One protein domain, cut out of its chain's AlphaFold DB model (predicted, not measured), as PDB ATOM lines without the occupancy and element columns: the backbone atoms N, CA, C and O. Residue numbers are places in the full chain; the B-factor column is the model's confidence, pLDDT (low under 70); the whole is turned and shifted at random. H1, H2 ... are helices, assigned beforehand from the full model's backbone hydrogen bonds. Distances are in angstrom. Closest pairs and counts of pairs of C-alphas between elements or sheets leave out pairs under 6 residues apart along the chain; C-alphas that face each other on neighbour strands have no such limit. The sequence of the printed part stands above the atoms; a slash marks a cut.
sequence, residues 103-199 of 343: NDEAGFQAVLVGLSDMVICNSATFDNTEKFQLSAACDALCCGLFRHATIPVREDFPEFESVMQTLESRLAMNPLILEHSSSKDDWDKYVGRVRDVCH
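What this domain is: This is residues 103 to 199 of the 343 residues of an uncharacterized protein of Alternaria sp. MG1 (UniProt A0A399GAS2). Four helices, H1, H2, H3 and H5, cross steeply in a cluster with few contacts, H3 nearest its middle and short H4 beside H3; a long loop, residues 143 to 159, makes one end. The printed part has 97 residues, five named helices, H1 to H5 in chain order, and no named strand: all helix, compact, radius of gyration of the C-alphas 13.1 A, spans 39 by 27 by 26 A.

How they stand to each other: H1, residues 105 to 118, touches no helix. H2, residues 128 to 142, touches H5, residues 184 to 198, with 141 to 142 alone; closest C-alphas, Cys 142 and Val 194, 5.4 A. H3, residues 160 to 171, touches H5 about perpendicular, 87 degrees; closest C-alphas, Val 163 and Trp 187, 5.8 A. H4, residues 175 to 178, touches H3; closest C-alphas, Ile 177 and Ser 169, 6.1 A. Every O i to N i+4 pair is within hydrogen-bond range in H2, H3 and H5, 9 of 10 in H1; H4 is too short for one.

Where its parts are: H1 begins at C-alpha 105 (264.939, 222.603, 211.815) and spans 20.0 A, H2 21.2 A, H3 16.3 A; H5, 20.9 A, ends at C-alpha 198 (250.810, 226.552, 208.690).

The domain as a whole: The printed part has no cut. H2 to H3 is a long link. Residues 103 to 126 and 173 to 183 have pLDDT under 70.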
ATOM      1  N   ASN A 103     263.086 229.682 211.124       56.81
ATOM      2  CA  ASN A 103     263.689 229.516 209.794       56.81
ATOM      3  C   ASN A 103     264.571 228.251 209.680       56.81
ATOM      4  O   ASN A 103     265.139 227.993 208.621       56.81
ATOM      5  N   ASP A 104     264.709 227.476 210.755       59.19
ATOM      6  CA  ASP A 104     265.575 226.307 210.886       59.19
ATOM      7  C   ASP A 104     264.806 225.050 211.348       59.19
ATOM      8  O   ASP A 104     263.626 225.099 211.702       59.19
ATOM      9  N   GLU A 105     265.479 223.892 211.337       59.16
ATOM     10  CA  GLU A 105     264.939 222.603 211.815       59.16
ATOM     11  C   GLU A 105     264.454 222.692 213.280       59.16
ATOM     12  O   GLU A 105     263.510 222.004 213.667       59.16
ATOM     13  N   ALA A 106     265.037 223.588 214.088       57.28
ATOM     14  CA  ALA A 106     264.619 223.836 215.467       57.28
ATOM     15  C   ALA A 106     263.197 224.424 215.564       57.28
ATOM     16  O   ALA A 106     262.465 224.103 216.501       57.28
ATOM     17  N   GLY A 107     262.763 225.208 214.572       58.47
ATOM     18  CA  GLY A 107     261.385 225.690 214.472       58.47
ATOM     19  C   GLY A 107     260.357 224.567 214.317       58.47
ATOM     20  O   GLY A 107     259.296 224.607 214.933       58.47
ATOM     21  N   PHE A 108     260.679 223.523 213.548       62.97
ATOM     22  CA  PHE A 108     259.783 222.374 213.390       62.97
ATOM     23  C   PHE A 108     259.810 221.442 214.608       62.97
ATOM     24  O   PHE A 108     258.790 220.852 214.958       62.97
ATOM     25  N   GLN A 109     260.939 221.365 215.321       63.88
ATOM     26  CA  GLN A 109     260.993 220.678 216.617       63.88
ATOM     27  C   GLN A 109     260.016 221.289 217.628       63.88
ATOM     28  O   GLN A 109     259.405 220.546 218.382       63.88
ATOM     29  N   ALA A 110     259.781 222.605 217.609       60.97
ATOM     30  CA  ALA A 110     258.762 223.224 218.459       60.97
ATOM     31  C   ALA A 110     257.331 222.775 218.101       60.97
ATOM     32  O   ALA A 110     256.497 222.628 218.991       60.97
ATOM     33  N   VAL A 111     257.056 222.504 216.819       64.25
ATOM     34  CA  VAL A 111     255.787 221.899 216.378       64.25
ATOM     35  C   VAL A 111     255.688 220.456 216.863       64.25
ATOM     36  O   VAL A 111     254.647 220.077 217.384       64.25
ATOM     37  N   LEU A 112     256.765 219.670 216.771       65.31
ATOM     38  CA  LEU A 112     256.805 218.301 217.301       65.31
ATOM     39  C   LEU A 112     256.634 218.249 218.821       65.31
ATOM     40  O   LEU A 112     255.894 217.402 219.305       65.31
ATOM     41  N   VAL A 113     257.258 219.171 219.558       64.31
ATOM     42  CA  VAL A 113     257.078 219.318 221.011       64.31
ATOM     43  C   VAL A 113     255.638 219.725 221.333       64.31
ATOM     44  O   VAL A 113     255.004 219.147 222.210       64.31
ATOM     45  N   GLY A 114     255.074 220.666 220.571       63.28
ATOM     46  CA  GLY A 114     253.662 221.018 220.686       63.28
ATOM     47  C   GLY A 114     252.749 219.815 220.437       63.28
ATOM     48  O   GLY A 114     251.830 219.582 221.213       63.28
ATOM     49  N   LEU A 115     253.022 219.015 219.404       65.56
ATOM     50  CA  LEU A 115     252.281 217.789 219.107       65.56
ATOM     51  C   LEU A 115     252.448 216.722 220.199       65.56
ATOM     52  O   LEU A 115     251.463 216.064 220.524       65.56
ATOM     53  N   SER A 116     253.639 216.566 220.795       63.56
ATOM     54  CA  SER A 116     253.858 215.643 221.922       63.56
ATOM     55  C   SER A 116     253.133 216.071 223.194       63.56
ATOM     56  O   SER A 116     252.692 215.221 223.959       63.56
ATOM     57  N   ASP A 117     252.982 217.381 223.412       60.97
ATOM     58  CA  ASP A 117     252.191 217.913 224.525       60.97
ATOM     59  C   ASP A 117     250.678 217.713 224.294       60.97
ATOM     60  O   ASP A 117     249.895 217.706 225.246       60.97
ATOM     61  N   MET A 118     250.256 217.566 223.031       57.56
ATOM     62  CA  MET A 118     248.855 217.450 222.609       57.56
ATOM     63  C   MET A 118     248.360 216.001 222.509       57.56
ATOM     64  O   MET A 118     247.247 215.700 222.939       57.56
ATOM     65  N   VAL A 119     249.168 215.104 221.944       60.84
ATOM     66  CA  VAL A 119     248.938 213.655 221.942       60.84
ATOM     67  C   VAL A 119     249.598 213.146 223.214       60.84
ATOM     68  O   VAL A 119     250.811 213.012 223.213       60.84
ATOM     69  N   ILE A 120     248.845 212.962 224.305       50.28
ATOM     70  CA  ILE A 120     249.355 212.636 225.656       50.28
ATOM     71  C   ILE A 120     250.357 211.460 225.609       50.28
ATOM     72  O   ILE A 120     249.988 210.315 225.824       50.28
ATOM     73  N   CYS A 121     251.641 211.724 225.362       45.44
ATOM     74  CA  CYS A 121     252.677 210.700 225.255       45.44
ATOM     75  C   CYS A 121     253.274 210.454 226.638       45.44
ATOM     76  O   CYS A 121     254.352 210.941 226.965       45.44
ATOM     77  N   ASN A 122     252.570 209.694 227.478       46.28
ATOM     78  CA  ASN A 122     253.100 209.280 228.782       46.28
ATOM     79  C   ASN A 122     253.843 207.930 228.728       46.28
ATOM     80  O   ASN A 122     254.242 207.413 229.774       46.28
ATOM     81  N   SER A 123     254.022 207.326 227.544       48.19
ATOM     82  CA  SER A 123     254.590 205.980 227.402       48.19
ATOM     83  C   SER A 123     255.520 205.824 226.188       48.19
ATOM     84  O   SER A 123     255.500 206.624 225.260       48.19
ATOM     85  N   ALA A 124     256.359 204.780 226.203       53.75
ATOM     86  CA  ALA A 124     257.348 204.490 225.158       53.75
ATOM     87  C   ALA A 124     256.754 203.856 223.877       53.75
ATOM     88  O   ALA A 124     257.489 203.608 222.922       53.75
ATOM     89  N   THR A 125     255.451 203.549 223.860       57.25
ATOM     90  CA  THR A 125     254.752 202.894 222.743       57.25
ATOM     91  C   THR A 125     253.365 203.495 222.557       57.25
ATOM     92  O   THR A 125     252.593 203.504 223.510       57.25
ATOM     93  N   PHE A 126     253.031 203.912 221.337       61.28
ATOM     94  CA  PHE A 126     251.719 204.479 221.031       61.28
ATOM     95  C   PHE A 126     250.608 203.425 221.074       61.28
ATOM     96  O   PHE A 126     250.713 202.394 220.399       61.28
ATOM     97  N   ASP A 127     249.529 203.698 221.807       73.31
ATOM     98  CA  ASP A 127     248.299 202.910 221.706       73.31
ATOM     99  C   ASP A 127     247.483 203.271 220.442       73.31
ATOM    100  O   ASP A 127     247.809 204.199 219.699       73.31
ATOM    101  N   ASN A 128     246.416 202.518 220.152       77.69
ATOM    102  CA  ASN A 128     245.602 202.747 218.949       77.69
ATOM    103  C   ASN A 128     244.932 204.134 218.919       77.69
ATOM    104  O   ASN A 128     244.697 204.672 217.838       77.69
ATOM    105  N   THR A 129     244.608 204.699 220.082       78.25
ATOM    106  CA  THR A 129     243.973 206.017 220.203       78.25
ATOM    107  C   THR A 129     244.990 207.113 219.923       78.25
ATOM    108  O   THR A 129     244.719 208.021 219.140       78.25
ATOM    109  N   GLU A 130     246.183 207.003 220.507       77.31
ATOM    110  CA  GLU A 130     247.273 207.956 220.304       77.31
ATOM    111  C   GLU A 130     247.748 207.938 218.841       77.31
ATOM    112  O   GLU A 130     247.931 208.998 218.242       77.31
ATOM    113  N   LYS A 131     247.851 206.753 218.215       80.88
ATOM    114  CA  LYS A 131     248.150 206.633 216.775       80.88
ATOM    115  C   LYS A 131     247.097 207.310 215.903       80.88
ATOM    116  O   LYS A 131     247.448 207.964 214.924       80.88
ATOM    117  N   PHE A 132     245.817 207.170 216.250       82.81
ATOM    118  CA  PHE A 132     244.721 207.818 215.527       82.81
ATOM    119  C   PHE A 132     244.746 209.348 215.674       82.81
ATOM    120  O   PHE A 132     244.501 210.079 214.718       82.81
ATOM    121  N   GLN A 133     245.078 209.862 216.858       81.44
ATOM    122  CA  GLN A 133     245.222 211.305 217.069       81.44
ATOM    123  C   GLN A 133     246.436 211.869 216.326       81.44
ATOM    124  O   GLN A 133     246.344 212.927 215.701       81.44
ATOM    125  N   LEU A 134     247.559 211.147 216.349       85.69
ATOM    126  CA  LEU A 134     248.765 211.526 215.623       85.69
ATOM    127  C   LEU A 134     248.533 211.525 214.107       85.69
ATOM    128  O   LEU A 134     248.973 212.451 213.428       85.69
ATOM    129  N   SER A 135     247.810 210.533 213.579       89.00
ATOM    130  CA  SER A 135     247.475 210.470 212.155       89.00
ATOM    131  C   SER A 135     246.567 211.626 211.729       89.00
ATOM    132  O   SER A 135     246.835 212.260 210.708       89.00
ATOM    133  N   ALA A 136     245.566 211.978 212.542       88.69
ATOM    134  CA  ALA A 136     244.705 213.132 212.294       88.69
ATOM    135  C   ALA A 136     245.483 214.460 212.340       88.69
ATOM    136  O   ALA A 136     245.253 215.345 211.515       88.69
ATOM    137  N   ALA A 137     246.433 214.605 213.269       88.38
ATOM    138  CA  ALA A 137     247.293 215.783 213.340       88.38
ATOM    139  C   ALA A 137     248.259 215.873 212.145       88.38
ATOM    140  O   ALA A 137     248.426 216.951 211.577       88.38
ATOM    141  N   CYS A 138     248.844 214.744 211.732       90.75
ATOM    142  CA  CYS A 138     249.684 214.638 210.539       90.75
ATOM    143  C   CYS A 138     248.914 215.060 209.276       90.75
ATOM    144  O   CYS A 138     249.394 215.880 208.489       90.75
ATOM    145  N   ASP A 139     247.680 214.570 209.127       92.00
ATOM    146  CA  ASP A 139     246.779 214.973 208.049       92.00
ATOM    147  C   ASP A 139     246.478 216.475 208.085       92.00
ATOM    148  O   ASP A 139     246.663 217.172 207.085       92.00
ATOM    149  N   ALA A 140     246.083 216.999 209.246       91.81
ATOM    150  CA  ALA A 140     245.724 218.401 209.419       91.81
ATOM    151  C   ALA A 140     246.869 219.370 209.097       91.81
ATOM    152  O   ALA A 140     246.647 220.376 208.421       91.81
ATOM    153  N   LEU A 141     248.093 219.055 209.526       90.69
ATOM    154  CA  LEU A 141     249.272 219.888 209.282       90.69
ATOM    155  C   LEU A 141     249.705 219.895 207.811       90.69
ATOM    156  O   LEU A 141     250.257 220.889 207.346       90.69
ATOM    157  N   CYS A 142     249.424 218.827 207.063       91.62
ATOM    158  CA  CYS A 142     249.659 218.774 205.616       91.62
ATOM    159  C   CYS A 142     248.437 219.224 204.789       91.62
ATOM    160  O   CYS A 142     248.506 219.321 203.558       91.62
ATOM    161  N   CYS A 143     247.306 219.470 205.458       93.12
ATOM    162  CA  CYS A 143     245.982 219.592 204.854       93.12
ATOM    163  C   CYS A 143     245.671 218.416 203.911       93.12
ATOM    164  O   CYS A 143     245.239 218.642 202.788       93.12
ATOM    165  N   GLY A 144     245.993 217.181 204.299       92.69
ATOM    166  CA  GLY A 144     245.721 215.969 203.514       92.69
ATOM    167  C   GLY A 144     246.455 215.839 202.174       92.69
ATOM    168  O   GLY A 144     246.106 214.984 201.363       92.69
ATOM    169  N   LEU A 145     247.475 216.664 201.903       93.69
ATOM    170  CA  LEU A 145     248.204 216.640 200.632       93.69
ATOM    171  C   LEU A 145     249.377 215.646 200.651       93.69
ATOM    172  O   LEU A 145     250.542 216.026 200.754       93.69
ATOM    173  N   PHE A 146     249.057 214.360 200.531       95.19
ATOM    174  CA  PHE A 146     250.031 213.268 200.394       95.19
ATOM    175  C   PHE A 146     250.006 212.677 198.981       95.19
ATOM    176  O   PHE A 146     249.098 212.947 198.196       95.19
ATOM    177  N   ARG A 147     250.962 211.795 198.665       95.00
ATOM    178  CA  ARG A 147     251.019 211.069 197.376       95.00
ATOM    179  C   ARG A 147     249.684 210.440 196.966       95.00
ATOM    180  O   ARG A 147     249.268 210.551 195.814       95.00
ATOM    181  N   HIS A 148     248.995 209.826 197.929       92.50
ATOM    182  CA  HIS A 148     247.716 209.150 197.712       92.50
ATOM    183  C   HIS A 148     246.566 210.114 197.371       92.50
ATOM    184  O   HIS A 148     245.538 209.684 196.860       92.50
ATOM    185  N   ALA A 149     246.721 211.416 197.615       93.69
ATOM    186  CA  ALA A 149     245.726 212.429 197.278       93.69
ATOM    187  C   ALA A 149     245.745 212.808 195.784       93.69
ATOM    188  O   ALA A 149     245.024 213.718 195.379       93.69
ATOM    189  N   THR A 150     246.559 212.144 194.953       94.69
ATOM    190  CA  THR A 150     246.727 212.468 193.528       94.69
ATOM    191  C   THR A 150     246.767 211.247 192.624       94.69
ATOM    192  O   THR A 150     247.292 210.204 193.007       94.69
ATOM    193  N   ILE A 151     246.236 211.399 191.409       93.75
ATOM    194  CA  ILE A 151     246.337 210.413 190.329       93.75
ATOM    195  C   ILE A 151     246.715 211.143 189.028       93.75
ATOM    196  O   ILE A 151     245.973 212.031 188.620       93.75
ATOM    197  N   PRO A 152     247.828 210.796 188.355       93.56
ATOM    198  CA  PRO A 152     248.835 209.832 188.787       93.56
ATOM    199  C   PRO A 152     249.534 210.285 190.076       93.56
ATOM    200  O   PRO A 152     249.456 211.452 190.464       93.56
ATOM    201  N   VAL A 153     250.204 209.341 190.738       93.44
ATOM    202  CA  VAL A 153     250.943 209.621 191.971       93.44
ATOM    203  C   VAL A 153     252.001 210.689 191.716       93.44
ATOM    204  O   VAL A 153     252.818 210.578 190.799       93.44
ATOM    205  N   ARG A 154     251.987 211.718 192.559       92.88
ATOM    206  CA  ARG A 154     252.972 212.794 192.563       92.88
ATOM    207  C   ARG A 154     254.061 212.538 193.589       92.88
ATOM    208  O   ARG A 154     253.857 212.721 194.785       92.88
ATOM    209  N   GLU A 155     255.233 212.149 193.099       92.44
ATOM    210  CA  GLU A 155     256.422 211.878 193.915       92.44
ATOM    211  C   GLU A 155     256.945 213.119 194.652       92.44
ATOM    212  O   GLU A 155     257.693 212.983 195.614       92.44
ATOM    213  N   ASP A 156     256.562 214.330 194.237       92.19
ATOM    214  CA  ASP A 156     256.911 215.567 194.938       92.19
ATOM    215  C   ASP A 156     256.139 215.771 196.255       92.19
ATOM    216  O   ASP A 156     256.544 216.598 197.071       92.19
ATOM    217  N   PHE A 157     255.088 214.983 196.510       94.12
ATOM    218  CA  PHE A 157     254.380 214.967 197.790       94.12
ATOM    219  C   PHE A 157     254.918 213.892 198.745       94.12
ATOM    220  O   PHE A 157     255.439 212.862 198.303       94.12
ATOM    221  N   PRO A 158     254.788 214.101 200.068       95.06
ATOM    222  CA  PRO A 158     255.241 213.125 201.049       95.06
ATOM    223  C   PRO A 158     254.381 211.854 201.031       95.06
ATOM    224  O   PRO A 158     253.158 211.904 200.851       95.06
ATOM    225  N   GLU A 159     255.012 210.701 201.245       95.19
ATOM    226  CA  GLU A 159     254.306 209.454 201.537       95.19
ATOM    227  C   GLU A 159     253.837 209.416 203.000       95.19
ATOM    228  O   GLU A 159     254.634 209.544 203.929       95.19
ATOM    229  N   PHE A 160     252.533 209.212 203.210       93.69
ATOM    230  CA  PHE A 160     251.908 209.267 204.536       93.69
ATOM    231  C   PHE A 160     252.526 208.282 205.540       93.69
ATOM    232  O   PHE A 160     252.897 208.682 206.640       93.69
ATOM    233  N   GLU A 161     252.695 207.015 205.154       92.88
ATOM    234  CA  GLU A 161     253.243 205.971 206.034       92.88
ATOM    235  C   GLU A 161     254.697 206.257 206.441       92.88
ATOM    236  O   GLU A 161     255.064 206.103 207.606       92.88
ATOM    237  N   SER A 162     255.511 206.740 205.497       91.94
ATOM    238  CA  SER A 162     256.906 207.152 205.718       91.94
ATOM    239  C   SER A 162     256.989 208.292 206.747       91.94
ATOM    240  O   SER A 162     257.756 208.231 207.716       91.94
ATOM    241  N   VAL A 163     256.122 209.304 206.613       91.06
ATOM    242  CA  VAL A 163     256.021 210.420 207.567       91.06
ATOM    243  C   VAL A 163     255.528 209.947 208.934       91.06
ATOM    244  O   VAL A 163     256.121 210.315 209.946       91.06
ATOM    245  N   MET A 164     254.490 209.109 208.985       88.94
ATOM    246  CA  MET A 164     253.945 208.581 210.239       88.94
ATOM    247  C   MET A 164     254.990 207.791 211.029       88.94
ATOM    248  O   MET A 164     255.170 208.043 212.218       88.94
ATOM    249  N   GLN A 165     255.750 206.913 210.370       86.19
ATOM    250  CA  GLN A 165     256.862 206.197 211.005       86.19
ATOM    251  C   GLN A 165     257.912 207.160 211.575       86.19
ATOM    252  O   GLN A 165     258.422 206.947 212.677       86.19
ATOM    253  N   THR A 166     258.212 208.245 210.855       84.69
ATOM    254  CA  THR A 166     259.148 209.277 211.324       84.69
ATOM    255  C   THR A 166     258.615 210.011 212.550       84.69
ATOM    256  O   THR A 166     259.356 210.206 213.514       84.69
ATOM    257  N   LEU A 167     257.338 210.404 212.532       83.38
ATOM    258  CA  LEU A 167     256.677 211.084 213.646       83.38
ATOM    259  C   LEU A 167     256.667 210.203 214.896       83.38
ATOM    260  O   LEU A 167     257.114 210.656 215.947       83.38
ATOM    261  N   GLU A 168     256.239 208.944 214.772       80.62
ATOM    262  CA  GLU A 168     256.238 207.977 215.877       80.62
ATOM    263  C   GLU A 168     257.647 207.819 216.475       80.62
ATOM    264  O   GLU A 168     257.825 207.881 217.692       80.62
ATOM    265  N   SER A 169     258.670 207.692 215.624       78.38
ATOM    266  CA  SER A 169     260.068 207.522 216.049       78.38
ATOM    267  C   SER A 169     260.624 208.753 216.766       78.38
ATOM    268  O   SER A 169     261.303 208.623 217.788       78.38
ATOM    269  N   ARG A 170     260.333 209.952 216.238       77.06
ATOM    270  CA  ARG A 170     260.769 211.226 216.824       77.06
ATOM    271  C   ARG A 170     260.076 211.487 218.156       77.06
ATOM    272  O   ARG A 170     260.757 211.857 219.102       77.06
ATOM    273  N   LEU A 171     258.767 211.261 218.257       75.69
ATOM    274  CA  LEU A 171     257.999 211.495 219.483       75.69
ATOM    275  C   LEU A 171     258.336 210.487 220.593       75.69
ATOM    276  O   LEU A 171     258.439 210.873 221.753       75.69
ATOM    277  N   ALA A 172     258.592 209.221 220.248       71.44
ATOM    278  CA  ALA A 172     259.016 208.202 221.212       71.44
ATOM    279  C   ALA A 172     260.465 208.383 221.714       71.44
ATOM    280  O   ALA A 172     260.913 207.606 222.558       71.44
ATOM    281  N   MET A 173     261.218 209.361 221.186       65.44
ATOM    282  CA  MET A 173     262.642 209.577 221.484       65.44
ATOM    283  C   MET A 173     263.469 208.288 221.356       65.44
ATOM    284  O   MET A 173     264.356 208.030 222.170       65.44
ATOM    285  N   ASN A 174     263.165 207.447 220.356       56.75
ATOM    286  CA  ASN A 174     263.815 206.150 220.175       56.75
ATOM    287  C   ASN A 174     264.924 206.230 219.104       56.75
ATOM    288  O   ASN A 174     264.642 206.089 217.910       56.75
ATOM    289  N   PRO A 175     266.200 206.433 219.496       48.59
ATOM    290  CA  PRO A 175     267.296 206.661 218.556       48.59
ATOM    291  C   PRO A 175     267.628 205.449 217.677       48.59
ATOM    292  O   PRO A 175     268.182 205.631 216.598       48.59
ATOM    293  N   LEU A 176     267.263 204.227 218.086       49.81
ATOM    294  CA  LEU A 176     267.523 203.007 217.306       49.81
ATOM    295  C   LEU A 176     266.624 202.893 216.064       49.81
ATOM    296  O   LEU A 176     266.997 202.232 215.095       49.81
ATOM    297  N   ILE A 177     265.455 203.542 216.081       51.66
ATOM    298  CA  ILE A 177     264.534 203.562 214.939       51.66
ATOM    299  C   ILE A 177     264.963 204.634 213.924       51.66
ATOM    300  O   ILE A 177     264.839 204.400 212.728       51.66
ATOM    301  N   LEU A 178     265.583 205.737 214.370       52.50
ATOM    302  CA  LEU A 178     266.076 206.816 213.497       52.50
ATOM    303  C   LEU A 178     267.141 206.358 212.483       52.50
ATOM    304  O   LEU A 178     267.250 206.949 211.413       52.50
ATOM    305  N   GLU A 179     267.906 205.302 212.787       46.91
ATOM    306  CA  GLU A 179     268.889 204.719 211.856       46.91
ATOM    307  C   GLU A 179     268.247 203.856 210.748       46.91
ATOM    308  O   GLU A 179     268.894 203.589 209.737       46.91
ATOM    309  N   HIS A 180     266.980 203.449 210.909       48.44
ATOM    310  CA  HIS A 180     266.239 202.594 209.967       48.44
ATOM    311  C   HIS A 180     264.943 203.234 209.429       48.44
ATOM    312  O   HIS A 180     264.286 202.643 208.571       48.44
ATOM    313  N   SER A 181     264.541 204.406 209.925       45.75
ATOM    314  CA  SER A 181     263.241 205.006 209.623       45.75
ATOM    315  C   SER A 181     263.286 205.949 208.429       45.75
ATOM    316  O   SER A 181     263.973 206.969 208.482       45.75
ATOM    317  N   SER A 182     262.414 205.674 207.454       55.06
ATOM    318  CA  SER A 182     261.888 206.594 206.431       55.06
ATOM    319  C   SER A 182     262.880 207.208 205.434       55.06
ATOM    320  O   SER A 182     264.048 207.474 205.715       55.06
ATOM    321  N   SER A 183     262.385 207.482 204.230       66.50
ATOM    322  CA  SER A 183     263.098 208.309 203.263       66.50
ATOM    323  C   SER A 183     263.229 209.726 203.831       66.50
ATOM    324  O   SER A 183     262.225 210.422 203.973       66.50
ATOM    325  N   LYS A 184     264.457 210.186 204.128       77.19
ATOM    326  CA  LYS A 184     264.733 211.584 204.530       77.19
ATOM    327  C   LYS A 184     264.033 212.598 203.609       77.19
ATOM    328  O   LYS A 184     263.596 213.651 204.057       77.19
ATOM    329  N   ASP A 185     263.893 212.243 202.338       87.75
ATOM    330  CA  ASP A 185     263.225 213.042 201.318       87.75
ATOM    331  C   ASP A 185     261.707 213.214 201.564       87.75
ATOM    332  O   ASP A 185     261.204 214.324 201.411       87.75
ATOM    333  N   ASP A 186     260.972 212.196 202.036       90.62
ATOM    334  CA  ASP A 186     259.544 212.359 202.393       90.62
ATOM    335  C   ASP A 186     259.360 213.270 203.607       90.62
ATOM    336  O   ASP A 186     258.431 214.079 203.653       90.62
ATOM    337  N   TRP A 187     260.260 213.155 204.585       87.56
ATOM    338  CA  TRP A 187     260.245 214.019 205.756       87.56
ATOM    339  C   TRP A 187     260.467 215.486 205.375       87.56
ATOM    340  O   TRP A 187     259.697 216.352 205.790       87.56
ATOM    341  N   ASP A 188     261.472 215.763 204.544       87.31
ATOM    342  CA  ASP A 188     261.784 217.121 204.094       87.31
ATOM    343  C   ASP A 188     260.616 217.721 203.279       87.31
ATOM    344  O   ASP A 188     260.259 218.888 203.476       87.31
ATOM    345  N   LYS A 189     259.948 216.916 202.434       91.81
ATOM    346  CA  LYS A 189     258.720 217.307 201.708       91.81
ATOM    347  C   LYS A 189     257.572 217.649 202.653       91.81
ATOM    348  O   LYS A 189     256.912 218.674 202.473       91.81
ATOM    349  N   TYR A 190     257.343 216.818 203.669       90.50
ATOM    350  CA  TYR A 190     256.318 217.061 204.682       90.50
ATOM    351  C   TYR A 190     256.597 218.349 205.460       90.50
ATOM    352  O   TYR A 190     255.734 219.222 205.517       90.50
ATOM    353  N   VAL A 191     257.814 218.533 205.980       86.56
ATOM    354  CA  VAL A 191     258.205 219.752 206.710       86.56
ATOM    355  C   VAL A 191     258.057 221.000 205.839       86.56
ATOM    356  O   VAL A 191     257.554 222.018 206.319       86.56
ATOM    357  N   GLY A 192     258.461 220.931 204.565       87.44
ATOM    358  CA  GLY A 192     258.274 222.019 203.606       87.44
ATOM    359  C   GLY A 192     256.802 222.398 203.462       87.44
ATOM    360  O   GLY A 192     256.438 223.555 203.671       87.44
ATOM    361  N   ARG A 193     255.937 221.407 203.221       89.88
ATOM    362  CA  ARG A 193     254.495 221.625 203.089       89.88
ATOM    363  C   ARG A 193     253.872 222.201 204.359       89.88
ATOM    364  O   ARG A 193     253.120 223.167 204.259       89.88
ATOM    365  N   VAL A 194     254.188 221.642 205.529       88.44
ATOM    366  CA  VAL A 194     253.676 222.134 206.815       88.44
ATOM    367  C   VAL A 194     254.107 223.583 207.031       88.44
ATOM    368  O   VAL A 194     253.275 224.413 207.380       88.44
ATOM    369  N   ARG A 195     255.375 223.928 206.762       85.56
ATOM    370  CA  ARG A 195     255.852 225.314 206.865       85.56
ATOM    371  C   ARG A 195     255.040 226.251 205.972       85.56
ATOM    372  O   ARG A 195     254.646 227.312 206.442       85.56
ATOM    373  N   ASP A 196     254.756 225.854 204.735       86.56
ATOM    374  CA  ASP A 196     254.034 226.692 203.775       86.56
ATOM    375  C   ASP A 196     252.569 226.925 204.167       86.56
ATOM    376  O   ASP A 196     252.076 228.051 204.077       86.56
ATOM    377  N   VAL A 197     251.851 225.881 204.606       88.38
ATOM    378  CA  VAL A 197     250.420 226.016 204.943       88.38
ATOM    379  C   VAL A 197     250.177 226.559 206.331       88.38
ATOM    380  O   VAL A 197     249.213 227.294 206.528       88.38
ATOM    381  N   CYS A 198     251.014 226.192 207.297       87.75
ATOM    382  CA  CYS A 198     250.810 226.552 208.690       87.75
ATOM    383  C   CYS A 198     251.416 227.915 209.051       87.75
ATOM    384  O   CYS A 198     251.171 228.406 210.154       87.75
ATOM    385  N   HIS A 199     252.181 228.549 208.154       86.38
ATOM    386  CA  HIS A 199     252.692 229.901 208.371       86.38
ATOM    387  C   HIS A 199     251.549 230.887 208.671       86.38
ATOM    388  O   HIS A 199     250.552 230.936 207.950       86.38
TER     389      HIS A 199